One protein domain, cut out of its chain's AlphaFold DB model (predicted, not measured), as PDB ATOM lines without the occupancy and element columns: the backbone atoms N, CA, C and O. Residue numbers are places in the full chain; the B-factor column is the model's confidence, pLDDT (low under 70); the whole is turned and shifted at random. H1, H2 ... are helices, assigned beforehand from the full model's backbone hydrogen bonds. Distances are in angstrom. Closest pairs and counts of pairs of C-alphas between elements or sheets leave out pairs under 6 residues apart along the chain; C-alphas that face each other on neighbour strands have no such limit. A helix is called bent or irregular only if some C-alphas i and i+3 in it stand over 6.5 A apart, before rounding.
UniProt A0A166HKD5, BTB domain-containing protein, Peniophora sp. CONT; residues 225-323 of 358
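AT A GLANCE: This is residues 225 to 323 of the 358 residues of the protein "BTB domain-containing protein" of Peniophora sp. CONT (UniProt A0A166HKD5). One long helix, H3, makes most of the longest axis of the model, and two shorter helices, H1 and H2, form a hairpin that overlaps only in part, with H2 set apart from H3. Two long loops, residues 237 to 259 and residues 272 to 295, join the helices. The printed part has 99 residues with three named helices, in the order H1, H2, H3, and no named strand; its class is all helix. It is compact, with a radius of gyration of the C-alphas of 14.2 A, yet elongated, spanning 50 by 26 by 20 A.

IN THESE COORDINATES: H1 is residues 225 to 236, 16.3 A from first to last C-alpha, and begins at C-alpha 225 (20.200, -11.366, -32.503). H2 is residues 260 to 271, 16.5 A long, from C-alpha 260 at (-1.710, -2.266, -18.705). H3 is residues 296 to 321, 35.5 A long, and ends at C-alpha 321 (20.378, -10.829, -38.340). H3 has a kink of 27 degrees near residue 312 and is irregular: C-alphas 316 and 319 are 7.1 A apart.

HOW THE PARTS SIT: H1 and H2 are a helical hairpin and touch, H2 with residues 267 to 271 alone; their closest C-alphas, of Val 234 and Arg 267, are 6.1 A apart. They run opposite ways at a shallow tilt of 16 degrees. H1 and H3 only just touch, with 3 pairs of C-alphas within 8 A, and only at their ends; the closest C-alphas, of Ala 225 and Phe 321, are 5.9 A apart. They run opposite ways at 36 degrees, only just a steep tilt. H2 and H3 are apart. In H1 and H2 every O i to N i+4 pair is within hydrogen-bond range; in H3, 18 of 22 are.

THE WHOLE: The C-alphas farthest apart, of Ala 253 and Gln 323, are 49.6 A apart. The printed part has no cut. Both links, H1 to H2 and H2 to H3, are long. Mean pLDDT of the printed part is 82.6; residue 243, residues 273 to 274 and residues 282 to 293 are under 70.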
ATOM      1  N   ALA A 225      20.252 -12.743 -32.018       94.31
ATOM      2  CA  ALA A 225      20.200 -11.366 -32.503       94.31
ATOM      3  C   ALA A 225      18.754 -10.873 -32.677       94.31
ATOM      4  O   ALA A 225      18.423  -9.775 -32.223       94.31
ATOM      5  N   LEU A 226      17.884 -11.700 -33.270       94.31
ATOM      6  CA  LEU A 226      16.460 -11.408 -33.422       94.31
ATOM      7  C   LEU A 226      15.786 -11.229 -32.054       94.31
ATOM      8  O   LEU A 226      15.130 -10.215 -31.813       94.31
ATOM      9  N   ARG A 227      15.998 -12.174 -31.129       92.88
ATOM     10  CA  ARG A 227      15.444 -12.127 -29.766       92.88
ATOM     11  C   ARG A 227      15.929 -10.897 -29.002       92.88
ATOM     12  O   ARG A 227      15.127 -10.204 -28.379       92.88
ATOM     13  N   ALA A 228      17.224 -10.590 -29.067       94.75
ATOM     14  CA  ALA A 228      17.792  -9.417 -28.411       94.75
ATOM     15  C   ALA A 228      17.195  -8.111 -28.956       94.75
ATOM     16  O   ALA A 228      16.907  -7.202 -28.173       94.75
ATOM     17  N   HIS A 229      16.972  -8.035 -30.272       95.50
ATOM     18  CA  HIS A 229      16.345  -6.886 -30.918       95.50
ATOM     19  C   HIS A 229      14.888  -6.714 -30.477       95.50
ATOM     20  O   HIS A 229      14.524  -5.650 -29.982       95.50
ATOM     21  N   ILE A 230      14.079  -7.776 -30.549       94.19
ATOM     22  CA  ILE A 230      12.683  -7.737 -30.096       94.19
ATOM     23  C   ILE A 230      12.611  -7.362 -28.611       94.19
ATOM     24  O   ILE A 230      11.823  -6.506 -28.221       94.19
ATOM     25  N   ALA A 231      13.470  -7.940 -27.770       94.75
ATOM     26  CA  ALA A 231      13.493  -7.630 -26.348       94.75
ATOM     27  C   ALA A 231      13.906  -6.178 -26.064       94.75
ATOM     28  O   ALA A 231      13.424  -5.579 -25.097       94.75
ATOM     29  N   HIS A 232      14.797  -5.604 -26.878       95.62
ATOM     30  CA  HIS A 232      15.119  -4.183 -26.817       95.62
ATOM     31  C   HIS A 232      13.890  -3.339 -27.155       95.62
ATOM     32  O   HIS A 232      13.482  -2.539 -26.317       95.62
ATOM     33  N   ASP A 233      13.259  -3.583 -28.303       94.31
ATOM     34  CA  ASP A 233      12.110  -2.809 -28.778       94.31
ATOM     35  C   ASP A 233      10.916  -2.906 -27.832       94.31
ATOM     36  O   ASP A 233      10.294  -1.891 -27.517       94.31
ATOM     37  N   VAL A 234      10.649  -4.092 -27.284       91.50
ATOM     38  CA  VAL A 234       9.654  -4.273 -26.226       91.50
ATOM     39  C   VAL A 234       9.964  -3.351 -25.046       91.50
ATOM     40  O   VAL A 234       9.065  -2.697 -24.531       91.50
ATOM     41  N   ARG A 235      11.219  -3.224 -24.600       91.06
ATOM     42  CA  ARG A 235      11.572  -2.366 -23.453       91.06
ATOM     43  C   ARG A 235      11.558  -0.869 -23.749       91.06
ATOM     44  O   ARG A 235      11.198  -0.116 -22.850       91.06
ATOM     45  N   THR A 236      11.997  -0.447 -24.929       90.75
ATOM     46  CA  THR A 236      12.379   0.952 -25.177       90.75
ATOM     47  C   THR A 236      11.503   1.670 -26.193       90.75
ATOM     48  O   THR A 236      11.507   2.899 -26.207       90.75
ATOM     49  N   SER A 237      10.768   0.946 -27.036       88.75
ATOM     50  CA  SER A 237      10.043   1.544 -28.152       88.75
ATOM     51  C   SER A 237       8.609   1.947 -27.806       88.75
ATOM     52  O   SER A 237       7.872   1.229 -27.123       88.75
ATOM     53  N   ASP A 238       8.161   3.040 -28.426       87.38
ATOM     54  CA  ASP A 238       6.762   3.477 -28.458       87.38
ATOM     55  C   ASP A 238       5.836   2.477 -29.179       87.38
ATOM     56  O   ASP A 238       4.607   2.599 -29.118       87.38
ATOM     57  N   TRP A 239       6.403   1.461 -29.843       87.25
ATOM     58  CA  TRP A 239       5.668   0.312 -30.371       87.25
ATOM     59  C   TRP A 239       5.101  -0.592 -29.277       87.25
ATOM     60  O   TRP A 239       4.188  -1.358 -29.575       87.25
ATOM     61  N   PHE A 240       5.561  -0.512 -28.024       85.31
ATOM     62  CA  PHE A 240       5.098  -1.364 -26.917       85.31
ATOM     63  C   PHE A 240       4.735  -0.567 -25.650       85.31
ATOM     64  O   PHE A 240       5.245  -0.860 -24.565       85.31
ATOM     65  N   PRO A 241       3.836   0.429 -25.739       81.12
ATOM     66  CA  PRO A 241       3.529   1.295 -24.612       81.12
ATOM     67  C   PRO A 241       2.718   0.539 -23.553       81.12
ATOM     68  O   PRO A 241       1.736  -0.130 -23.877       81.12
ATOM     69  N   ILE A 242       3.110   0.682 -22.286       74.94
ATOM     70  CA  ILE A 242       2.347   0.181 -21.128       74.94
ATOM     71  C   ILE A 242       1.241   1.174 -20.743       74.94
ATOM     72  O   ILE A 242       0.161   0.780 -20.309       74.94
ATOM     73  N   GLU A 243       1.490   2.466 -20.949       68.19
ATOM     74  CA  GLU A 243       0.567   3.549 -20.628       68.19
ATOM     75  C   GLU A 243       0.077   4.201 -21.923       68.19
ATOM     76  O   GLU A 243       0.871   4.688 -22.729       68.19
ATOM     77  N   ARG A 244      -1.240   4.223 -22.161       74.25
ATOM     78  CA  ARG A 244      -1.813   4.934 -23.314       74.25
ATOM     79  C   ARG A 244      -3.139   5.584 -22.962       74.25
ATOM     80  O   ARG A 244      -3.935   5.008 -22.245       74.25
ATOM     81  N   SER A 245      -3.414   6.757 -23.521       79.12
ATOM     82  CA  SER A 245      -4.742   7.379 -23.492       79.12
ATOM     83  C   SER A 245      -5.604   6.898 -24.664       79.12
ATOM     84  O   SER A 245      -5.111   6.303 -25.626       79.12
ATOM     85  N   CYS A 246      -6.914   7.168 -24.621       84.31
ATOM     86  CA  CYS A 246      -7.784   6.921 -25.772       84.31
ATOM     87  C   CYS A 246      -7.260   7.660 -27.017       84.31
ATOM     88  O   CYS A 246      -6.950   8.846 -26.943       84.31
ATOM     89  N   VAL A 247      -7.202   6.974 -28.164       86.38
ATOM     90  CA  VAL A 247      -6.717   7.559 -29.433       86.38
ATOM     91  C   VAL A 247      -7.729   8.510 -30.085       86.38
ATOM     92  O   VAL A 247      -7.393   9.233 -31.016       86.38
ATOM     93  N   LYS A 248      -8.988   8.506 -29.624       84.25
ATOM     94  CA  LYS A 248     -10.021   9.443 -30.082       84.25
ATOM     95  C   LYS A 248     -10.040  10.696 -29.220       84.25
ATOM     96  O   LYS A 248      -9.946  10.608 -27.999       84.25
ATOM     97  N   LEU A 249     -10.272  11.836 -29.867       81.44
ATOM     98  CA  LEU A 249     -10.517  13.116 -29.212       81.44
ATOM     99  C   LEU A 249     -11.892  13.671 -29.643       81.44
ATOM    100  O   LEU A 249     -12.098  13.878 -30.840       81.44
ATOM    101  N   PRO A 250     -12.833  13.892 -28.701       81.44
ATOM    102  CA  PRO A 250     -12.731  13.557 -27.279       81.44
ATOM    103  C   PRO A 250     -12.719  12.037 -27.048       81.44
ATOM    104  O   PRO A 250     -13.254  11.263 -27.850       81.44
ATOM    105  N   ALA A 251     -12.100  11.613 -25.945       79.81
ATOM    106  CA  ALA A 251     -12.078  10.211 -25.551       79.81
ATOM    107  C   ALA A 251     -13.509   9.676 -25.402       79.81
ATOM    108  O   ALA A 251     -14.403  10.369 -24.907       79.81
ATOM    109  N   ARG A 252     -13.738   8.422 -25.809       77.75
ATOM    110  CA  ARG A 252     -15.009   7.751 -25.506       77.75
ATOM    111  C   ARG A 252     -15.132   7.640 -23.985       77.75
ATOM    112  O   ARG A 252     -14.177   7.216 -23.340       77.75
ATOM    113  N   ALA A 253     -16.300   7.970 -23.433       78.88
ATOM    114  CA  ALA A 253     -16.564   7.814 -22.005       78.88
ATOM    115  C   ALA A 253     -16.185   6.395 -21.532       78.88
ATOM    116  O   ALA A 253     -16.616   5.411 -22.136       78.88
ATOM    117  N   GLY A 254     -15.343   6.317 -20.497       77.31
ATOM    118  CA  GLY A 254     -14.845   5.061 -19.927       77.31
ATOM    119  C   GLY A 254     -13.658   4.412 -20.653       77.31
ATOM    120  O   GLY A 254     -13.206   3.365 -20.210       77.31
ATOM    121  N   CYS A 255     -13.129   4.991 -21.740       83.25
ATOM    122  CA  CYS A 255     -11.964   4.440 -22.438       83.25
ATOM    123  C   CYS A 255     -10.663   5.142 -22.034       83.25
ATOM    124  O   CYS A 255     -10.485   6.326 -22.318       83.25
ATOM    125  N   ASN A 256      -9.717   4.363 -21.507       79.38
ATOM    126  CA  ASN A 256      -8.372   4.813 -21.139       79.38
ATOM    127  C   ASN A 256      -7.285   4.161 -22.010       79.38
ATOM    128  O   ASN A 256      -6.239   3.808 -21.499       79.38
ATOM    129  N   GLY A 257      -7.529   3.953 -23.310       82.94
ATOM    130  CA  GLY A 257      -6.554   3.253 -24.161       82.94
ATOM    131  C   GLY A 257      -6.522   1.739 -23.919       82.94
ATOM    132  O   GLY A 257      -7.496   1.187 -23.418       82.94
ATOM    133  N   ILE A 258      -5.447   1.077 -24.363       82.44
ATOM    134  CA  ILE A 258      -5.177  -0.341 -24.062       82.44
ATOM    135  C   ILE A 258      -4.762  -0.429 -22.592       82.44
ATOM    136  O   ILE A 258      -3.881   0.321 -22.178       82.44
ATOM    137  N   ASP A 259      -5.387  -1.313 -21.817       80.31
ATOM    138  CA  ASP A 259      -5.087  -1.437 -20.394       80.31
ATOM    139  C   ASP A 259      -3.700  -2.065 -20.141       80.31
ATOM    140  O   ASP A 259      -3.215  -2.851 -20.967       80.31
ATOM    141  N   PRO A 260      -3.057  -1.775 -18.993       83.81
ATOM    142  CA  PRO A 260      -1.710  -2.266 -18.705       83.81
ATOM    143  C   PRO A 260      -1.574  -3.794 -18.694       83.81
ATOM    144  O   PRO A 260      -0.520  -4.311 -19.060       83.81
ATOM    145  N   LYS A 261      -2.618  -4.548 -18.311       81.31
ATOM    146  CA  LYS A 261      -2.550  -6.021 -18.295       81.31
ATOM    147  C   LYS A 261      -2.530  -6.567 -19.717       81.31
ATOM    148  O   LYS A 261      -1.788  -7.500 -20.014       81.31
ATOM    149  N   THR A 262      -3.338  -5.991 -20.600       79.94
ATOM    150  CA  THR A 262      -3.321  -6.310 -22.027       79.94
ATOM    151  C   THR A 262      -1.996  -5.911 -22.668       79.94
ATOM    152  O   THR A 262      -1.435  -6.709 -23.416       79.94
ATOM    153  N   ALA A 263      -1.461  -4.729 -22.348       83.44
ATOM    154  CA  ALA A 263      -0.152  -4.299 -22.833       83.44
ATOM    155  C   ALA A 263       0.954  -5.288 -22.427       83.44
ATOM    156  O   ALA A 263       1.737  -5.709 -23.276       83.44
ATOM    157  N   GLU A 264       0.968  -5.739 -21.172       85.69
ATOM    158  CA  GLU A 264       1.957  -6.710 -20.697       85.69
ATOM    159  C   GLU A 264       1.803  -8.081 -21.362       85.69
ATOM    160  O   GLU A 264       2.791  -8.713 -21.727       85.69
ATOM    161  N   ARG A 265       0.567  -8.524 -21.621       82.94
ATOM    162  CA  ARG A 265       0.316  -9.751 -22.395       82.94
ATOM    163  C   ARG A 265       0.851  -9.667 -23.820       82.94
ATOM    164  O   ARG A 265       1.378 -10.658 -24.315       82.94
ATOM    165  N   ILE A 266       0.698  -8.519 -24.482       83.38
ATOM    166  CA  ILE A 266       1.256  -8.295 -25.821       83.38
ATOM    167  C   ILE A 266       2.781  -8.377 -25.748       83.38
ATOM    168  O   ILE A 266       3.383  -9.123 -26.510       83.38
ATOM    169  N   ARG A 267       3.403  -7.672 -24.796       88.44
ATOM    170  CA  ARG A 267       4.862  -7.689 -24.590       88.44
ATOM    171  C   ARG A 267       5.378  -9.111 -24.360       88.44
ATOM    172  O   ARG A 267       6.318  -9.520 -25.030       88.44
ATOM    173  N   ALA A 268       4.721  -9.875 -23.488       87.25
ATOM    174  CA  ALA A 268       5.059 -11.270 -23.226       87.25
ATOM    175  C   ALA A 268       4.955 -12.147 -24.484       87.25
ATOM    176  O   ALA A 268       5.830 -12.970 -24.715       87.25
ATOM    177  N   ALA A 269       3.941 -11.935 -25.328       85.19
ATOM    178  CA  ALA A 269       3.772 -12.705 -26.560       85.19
ATOM    179  C   ALA A 269       4.894 -12.476 -27.590       85.19
ATOM    180  O   ALA A 269       5.230 -13.401 -28.313       85.19
ATOM    181  N   TYR A 270       5.485 -11.276 -27.659       88.38
ATOM    182  CA  TYR A 270       6.643 -11.014 -28.532       88.38
ATOM    183  C   TYR A 270       7.966 -11.533 -27.951       88.38
ATOM    184  O   TYR A 270       8.935 -11.691 -28.687       88.38
ATOM    185  N   LEU A 271       8.029 -11.762 -26.638       88.81
ATOM    186  CA  LEU A 271       9.196 -12.349 -25.976       88.81
ATOM    187  C   LEU A 271       9.178 -13.884 -26.000       88.81
ATOM    188  O   LEU A 271      10.198 -14.496 -25.695       88.81
ATOM    189  N   ASP A 272       8.040 -14.488 -26.341       84.12
ATOM    190  CA  ASP A 272       7.898 -15.931 -26.493       84.12
ATOM    191  C   ASP A 272       8.575 -16.387 -27.787       84.12
ATOM    192  O   ASP A 272       8.191 -16.004 -28.893       84.12
ATOM    193  N   SER A 273       9.628 -17.182 -27.639       69.12
ATOM    194  CA  SER A 273      10.485 -17.564 -28.748       69.12
ATOM    195  C   SER A 273       9.983 -18.731 -29.585       69.12
ATOM    196  O   SER A 273      10.531 -18.945 -30.662       69.12
ATOM    197  N   ALA A 274       8.981 -19.469 -29.105       68.44
ATOM    198  CA  ALA A 274       8.339 -20.548 -29.857       68.44
ATOM    199  C   ALA A 274       7.217 -20.022 -30.774       68.44
ATOM    200  O   ALA A 274       6.546 -20.779 -31.474       68.44
ATOM    201  N   VAL A 275       6.972 -18.708 -30.756       79.81
ATOM    202  CA  VAL A 275       5.873 -18.076 -31.478       79.81
ATOM    203  C   VAL A 275       6.382 -17.395 -32.739       79.81
ATOM    204  O   VAL A 275       7.229 -16.504 -32.700       79.81
ATOM    205  N   ASP A 276       5.767 -17.736 -33.871       89.75
ATOM    206  CA  ASP A 276       5.925 -16.966 -35.099       89.75
ATOM    207  C   ASP A 276       5.305 -15.568 -34.926       89.75
ATOM    208  O   ASP A 276       4.081 -15.390 -34.984       89.75
ATOM    209  N   VAL A 277       6.157 -14.563 -34.714       90.06
ATOM    210  CA  VAL A 277       5.760 -13.169 -34.461       90.06
ATOM    211  C   VAL A 277       5.107 -12.493 -35.671       90.06
ATOM    212  O   VAL A 277       4.398 -11.495 -35.521       90.06
ATOM    213  N   PHE A 278       5.310 -13.014 -36.884       91.81
ATOM    214  CA  PHE A 278       4.748 -12.442 -38.111       91.81
ATOM    215  C   PHE A 278       3.355 -12.979 -38.437       91.81
ATOM    216  O   PHE A 278       2.605 -12.301 -39.151       91.81
ATOM    217  N   VAL A 279       2.999 -14.141 -37.890       85.69
ATOM    218  CA  VAL A 279       1.697 -14.800 -38.075       85.69
ATOM    219  C   VAL A 279       0.803 -14.606 -36.867       85.69
ATOM    220  O   VAL A 279      -0.374 -14.273 -37.005       85.69
ATOM    221  N   THR A 280       1.361 -14.781 -35.674       75.94
ATOM    222  CA  THR A 280       0.587 -14.686 -34.446       75.94
ATOM    223  C   THR A 280       0.142 -13.247 -34.233       75.94
ATOM    224  O   THR A 280       0.937 -12.305 -34.272       75.94
ATOM    225  N   ASP A 281      -1.156 -13.072 -34.001       73.88
ATOM    226  CA  ASP A 281      -1.721 -11.830 -33.495       73.88
ATOM    227  C   ASP A 281      -2.008 -12.013 -31.994       73.88
ATOM    228  O   ASP A 281      -3.010 -12.655 -31.633       73.88
ATOM    229  N   PRO A 282      -1.154 -11.461 -31.103       66.50
ATOM    230  CA  PRO A 282      -1.363 -11.482 -29.654       66.50
ATOM    231  C   PRO A 282      -2.724 -10.911 -29.234       66.50
ATOM    232  O   PRO A 282      -3.239 -11.241 -28.158       66.50
ATOM    233  N   LEU A 283      -3.334 -10.086 -30.091       65.62
ATOM    234  CA  LEU A 283      -4.634  -9.468 -29.886       65.62
ATOM    235  C   LEU A 283      -5.802 -10.414 -30.186       65.62
ATOM    236  O   LEU A 283      -6.903 -10.180 -29.688       65.62
ATOM    237  N   THR A 284      -5.600 -11.519 -30.913       63.94
ATOM    238  CA  THR A 284      -6.676 -12.488 -31.222       63.94
ATOM    239  C   THR A 284      -7.284 -13.063 -29.941       63.94
ATOM    240  O   THR A 284      -8.504 -13.131 -29.790       63.94
ATOM    241  N   LYS A 285      -6.440 -13.358 -28.940       53.31
ATOM    242  CA  LYS A 285      -6.857 -13.831 -27.606       53.31
ATOM    243  C   LYS A 285      -7.523 -12.740 -26.744       53.31
ATOM    244  O   LYS A 285      -7.888 -13.022 -25.601       53.31
ATOM    245  N   LEU A 286      -7.636 -11.493 -27.216       55.81
ATOM    246  CA  LEU A 286      -8.382 -10.414 -26.543       55.81
ATOM    247  C   LEU A 286      -9.859 -10.381 -26.937       55.81
ATOM    248  O   LEU A 286     -10.655  -9.778 -26.229       55.81
ATOM    249  N   ARG A 287     -10.235 -11.030 -28.044       54.00
ATOM    250  CA  ARG A 287     -11.617 -11.043 -28.535       54.00
ATOM    251  C   ARG A 287     -12.522 -12.015 -27.763       54.00
ATOM    252  O   ARG A 287     -13.715 -11.749 -27.652       54.00
ATOM    253  N   ASP A 288     -11.947 -13.083 -27.206       51.97
ATOM    254  CA  ASP A 288     -12.686 -14.213 -26.611       51.97
ATOM    255  C   ASP A 288     -12.782 -14.203 -25.076       51.97
ATOM    256  O   ASP A 288     -13.425 -15.072 -24.491       51.97
ATOM    257  N   LYS A 289     -12.178 -13.226 -24.391       49.62
ATOM    258  CA  LYS A 289     -12.323 -13.074 -22.936       49.62
ATOM    259  C   LYS A 289     -13.132 -11.813 -22.659       49.62
ATOM    260  O   LYS A 289     -12.851 -10.763 -23.219       49.62
ATOM    261  N   THR A 290     -14.177 -11.966 -21.855       49.38
ATOM    262  CA  THR A 290     -15.170 -10.950 -21.485       49.38
ATOM    263  C   THR A 290     -14.575  -9.551 -21.290       49.38
ATOM    264  O   THR A 290     -13.738  -9.368 -20.413       49.38
ATOM    265  N   GLU A 291     -15.113  -8.620 -22.091       52.56
ATOM    266  CA  GLU A 291     -14.980  -7.150 -22.099       52.56
ATOM    267  C   GLU A 291     -13.624  -6.550 -22.532       52.56
ATOM    268  O   GLU A 291     -12.622  -6.720 -21.844       52.56
ATOM    269  N   PRO A 292     -13.562  -5.743 -23.617       58.50
ATOM    270  CA  PRO A 292     -12.408  -4.882 -23.828       58.50
ATOM    271  C   PRO A 292     -12.543  -3.610 -22.975       58.50
ATOM    272  O   PRO A 292     -13.479  -2.829 -23.150       58.50
ATOM    273  N   GLU A 293     -11.546  -3.341 -22.129       67.56
ATOM    274  CA  GLU A 293     -11.381  -2.081 -21.374       67.56
ATOM    275  C   GLU A 293     -11.087  -0.862 -22.294       67.56
ATOM    276  O   GLU A 293     -11.000   0.286 -21.850       67.56
ATOM    277  N   CYS A 294     -10.968  -1.085 -23.613       77.88
ATOM    278  CA  CYS A 294     -10.648  -0.076 -24.620       77.88
ATOM    279  C   CYS A 294     -11.703   0.026 -25.738       77.88
ATOM    280  O   CYS A 294     -12.426  -0.917 -26.058       77.88
ATOM    281  N   CYS A 295     -11.798   1.189 -26.391       83.69
ATOM    282  CA  CYS A 295     -12.704   1.362 -27.527       83.69
ATOM    283  C   CYS A 295     -12.146   0.720 -28.813       83.69
ATOM    284  O   CYS A 295     -10.935   0.631 -28.996       83.69
ATOM    285  N   VAL A 296     -13.031   0.386 -29.764       82.88
ATOM    286  CA  VAL A 296     -12.669  -0.200 -31.076       82.88
ATOM    287  C   VAL A 296     -11.592   0.601 -31.815       82.88
ATOM    288  O   VAL A 296     -10.776   0.026 -32.524       82.88
ATOM    289  N   ALA A 297     -11.558   1.927 -31.649       86.19
ATOM    290  CA  ALA A 297     -10.529   2.754 -32.272       86.19
ATOM    291  C   ALA A 297      -9.139   2.537 -31.655       86.19
ATOM    292  O   ALA A 297      -8.171   2.463 -32.398       86.19
ATOM    293  N   CYS A 298      -9.037   2.377 -30.329       85.69
ATOM    294  CA  CYS A 298      -7.772   2.050 -29.663       85.69
ATOM    295  C   CYS A 298      -7.270   0.666 -30.081       85.69
ATOM    296  O   CYS A 298      -6.084   0.512 -30.355       85.69
ATOM    297  N   PHE A 299      -8.177  -0.311 -30.172       83.19
ATOM    298  CA  PHE A 299      -7.855  -1.652 -30.654       83.19
ATOM    299  C   PHE A 299      -7.343  -1.627 -32.099       83.19
ATOM    300  O   PHE A 299      -6.273  -2.154 -32.383       83.19
ATOM    301  N   ARG A 300      -8.065  -0.960 -33.010       85.25
ATOM    302  CA  ARG A 300      -7.646  -0.837 -34.415       85.25
ATOM    303  C   ARG A 300      -6.331  -0.096 -34.562       85.25
ATOM    304  O   ARG A 300      -5.506  -0.517 -35.354       85.25
ATOM    305  N   GLU A 301      -6.121   0.977 -33.803       86.25
ATOM    306  CA  GLU A 301      -4.847   1.692 -33.844       86.25
ATOM    307  C   GLU A 301      -3.703   0.825 -33.314       86.25
ATOM    308  O   GLU A 301      -2.606   0.865 -33.860       86.25
ATOM    309  N   ARG A 302      -3.943  -0.001 -32.288       86.19
ATOM    310  CA  ARG A 302      -2.954  -0.979 -31.822       86.19
ATOM    311  C   ARG A 302      -2.619  -1.994 -32.914       86.19
ATOM    312  O   ARG A 302      -1.445  -2.177 -33.211       86.19
ATOM    313  N   GLN A 303      -3.638  -2.595 -33.523       84.88
ATOM    314  CA  GLN A 303      -3.464  -3.546 -34.617       84.88
ATOM    315  C   GLN A 303      -2.712  -2.906 -35.792       84.88
ATOM    316  O   GLN A 303      -1.763  -3.488 -36.293       84.88
ATOM    317  N   ARG A 304      -3.070  -1.675 -36.174       87.50
ATOM    318  CA  ARG A 304      -2.402  -0.905 -37.229       87.50
ATOM    319  C   ARG A 304      -0.921  -0.687 -36.927       87.50
ATOM    320  O   ARG A 304      -0.080  -0.897 -37.788       87.50
ATOM    321  N   VAL A 305      -0.596  -0.279 -35.701       87.56
ATOM    322  CA  VAL A 305       0.792  -0.079 -35.267       87.56
ATOM    323  C   VAL A 305       1.604  -1.376 -35.351       87.56
ATOM    324  O   VAL A 305       2.737  -1.354 -35.822       87.56
ATOM    325  N   GLU A 306       1.044  -2.509 -34.935       86.50
ATOM    326  CA  GLU A 306       1.747  -3.792 -35.041       86.50
ATOM    327  C   GLU A 306       1.900  -4.250 -36.494       86.50
ATOM    328  O   GLU A 306       3.006  -4.554 -36.941       86.50
ATOM    329  N   GLU A 307       0.795  -4.275 -37.233       87.12
ATOM    330  CA  GLU A 307       0.698  -4.907 -38.548       87.12
ATOM    331  C   GLU A 307       1.269  -4.058 -39.681       87.12
ATOM    332  O   GLU A 307       1.869  -4.595 -40.611       87.12
ATOM    333  N   GLU A 308       1.101  -2.738 -39.616       88.44
ATOM    334  CA  GLU A 308       1.511  -1.823 -40.686       88.44
ATOM    335  C   GLU A 308       2.816  -1.086 -40.373       88.44
ATOM    336  O   GLU A 308       3.407  -0.513 -41.287       88.44
ATOM    337  N   ALA A 309       3.281  -1.089 -39.117       89.25
ATOM    338  CA  ALA A 309       4.528  -0.424 -38.745       89.25
ATOM    339  C   ALA A 309       5.578  -1.395 -38.195       89.25
ATOM    340  O   ALA A 309       6.604  -1.599 -38.842       89.25
ATOM    341  N   TYR A 310       5.337  -2.026 -37.042       92.75
ATOM    342  CA  TYR A 310       6.373  -2.804 -36.358       92.75
ATOM    343  C   TYR A 310       6.788  -4.074 -37.117       92.75
ATOM    344  O   TYR A 310       7.965  -4.238 -37.435       92.75
ATOM    345  N   LYS A 311       5.840  -4.956 -37.463       93.62
ATOM    346  CA  LYS A 311       6.140  -6.226 -38.147       93.62
ATOM    347  C   LYS A 311       6.826  -6.019 -39.510       93.62
ATOM    348  O   LYS A 311       7.803  -6.719 -39.773       93.62
ATOM    349  N   PRO A 312       6.426  -5.049 -40.360       95.44
ATOM    350  CA  PRO A 312       7.169  -4.727 -41.579       95.44
ATOM    351  C   PRO A 312       8.608  -4.255 -41.329       95.44
ATOM    352  O   PRO A 312       9.510  -4.642 -42.070       95.44
ATOM    353  N   ILE A 313       8.844  -3.436 -40.296       95.19
ATOM    354  CA  ILE A 313      10.200  -3.003 -39.921       95.19
ATOM    355  C   ILE A 313      11.030  -4.212 -39.489       95.19
ATOM    356  O   ILE A 313      12.120  -4.416 -40.019       95.19
ATOM    357  N   LEU A 314      10.491  -5.049 -38.601       95.75
ATOM    358  CA  LEU A 314      11.173  -6.241 -38.107       95.75
ATOM    359  C   LEU A 314      11.496  -7.229 -39.240       95.75
ATOM    360  O   LEU A 314      12.611  -7.737 -39.316       95.75
ATOM    361  N   TRP A 315      10.567  -7.442 -40.180       97.19
ATOM    362  CA  TRP A 315      10.800  -8.278 -41.364       97.19
ATOM    363  C   TRP A 315      11.941  -7.742 -42.241       97.19
ATOM    364  O   TRP A 315      12.755  -8.497 -42.776       97.19
ATOM    365  N   ASN A 316      12.038  -6.418 -42.386       96.69
ATOM    366  CA  ASN A 316      13.115  -5.789 -43.147       96.69
ATOM    367  C   ASN A 316      14.495  -5.936 -42.489       96.69
ATOM    368  O   ASN A 316      15.507  -5.782 -43.175       96.69
ATOM    369  N   LEU A 317      14.538  -6.273 -41.196       96.38
ATOM    370  CA  LEU A 317      15.764  -6.535 -40.451       96.38
ATOM    371  C   LEU A 317      16.218  -7.999 -40.506       96.38
ATOM    372  O   LEU A 317      17.358  -8.264 -40.140       96.38
ATOM    373  N   LEU A 318      15.415  -8.945 -41.016       96.62
ATOM    374  CA  LEU A 318      15.835 -10.356 -41.104       96.62
ATOM    375  C   LEU A 318      17.198 -10.541 -41.805       96.62
ATOM    376  O   LEU A 318      18.050 -11.239 -41.256       96.62
ATOM    377  N   PRO A 319      17.500  -9.871 -42.939       96.88
ATOM    378  CA  PRO A 319      18.826  -9.971 -43.553       96.88
ATOM    379  C   PRO A 319      19.966  -9.445 -42.669       96.88
ATOM    380  O   PRO A 319      21.096  -9.904 -42.793       96.88
ATOM    381  N   VAL A 320      19.682  -8.492 -41.778       95.25
ATOM    382  CA  VAL A 320      20.655  -7.922 -40.831       95.25
ATOM    383  C   VAL A 320      21.040  -8.957 -39.776       95.25
ATOM    384  O   VAL A 320      22.204  -9.057 -39.403       95.25
ATOM    385  N   PHE A 321      20.092  -9.771 -39.313       94.56
ATOM    386  CA  PHE A 321      20.378 -10.829 -38.340       94.56
ATOM    387  C   PHE A 321      21.158 -11.999 -38.953       94.56
ATOM    388  O   PHE A 321      21.881 -12.696 -38.244       94.56
ATOM    389  N   ALA A 322      21.112 -12.160 -40.278       89.12
ATOM    390  CA  ALA A 322      21.903 -13.145 -41.014       89.12
ATOM    391  C   ALA A 322      23.394 -12.760 -41.168       89.12
ATOM    392  O   ALA A 322      24.119 -13.397 -41.913       89.12
ATOM    393  N   GLN A 323      23.906 -11.723 -40.499       70.44
ATOM    394  CA  GLN A 323      25.222 -11.131 -40.794       70.44
ATOM    395  C   GLN A 323      26.451 -12.051 -40.715       70.44
ATOM    396  O   GLN A 323      27.440 -11.756 -41.395       70.44
TER     397      GLN A 323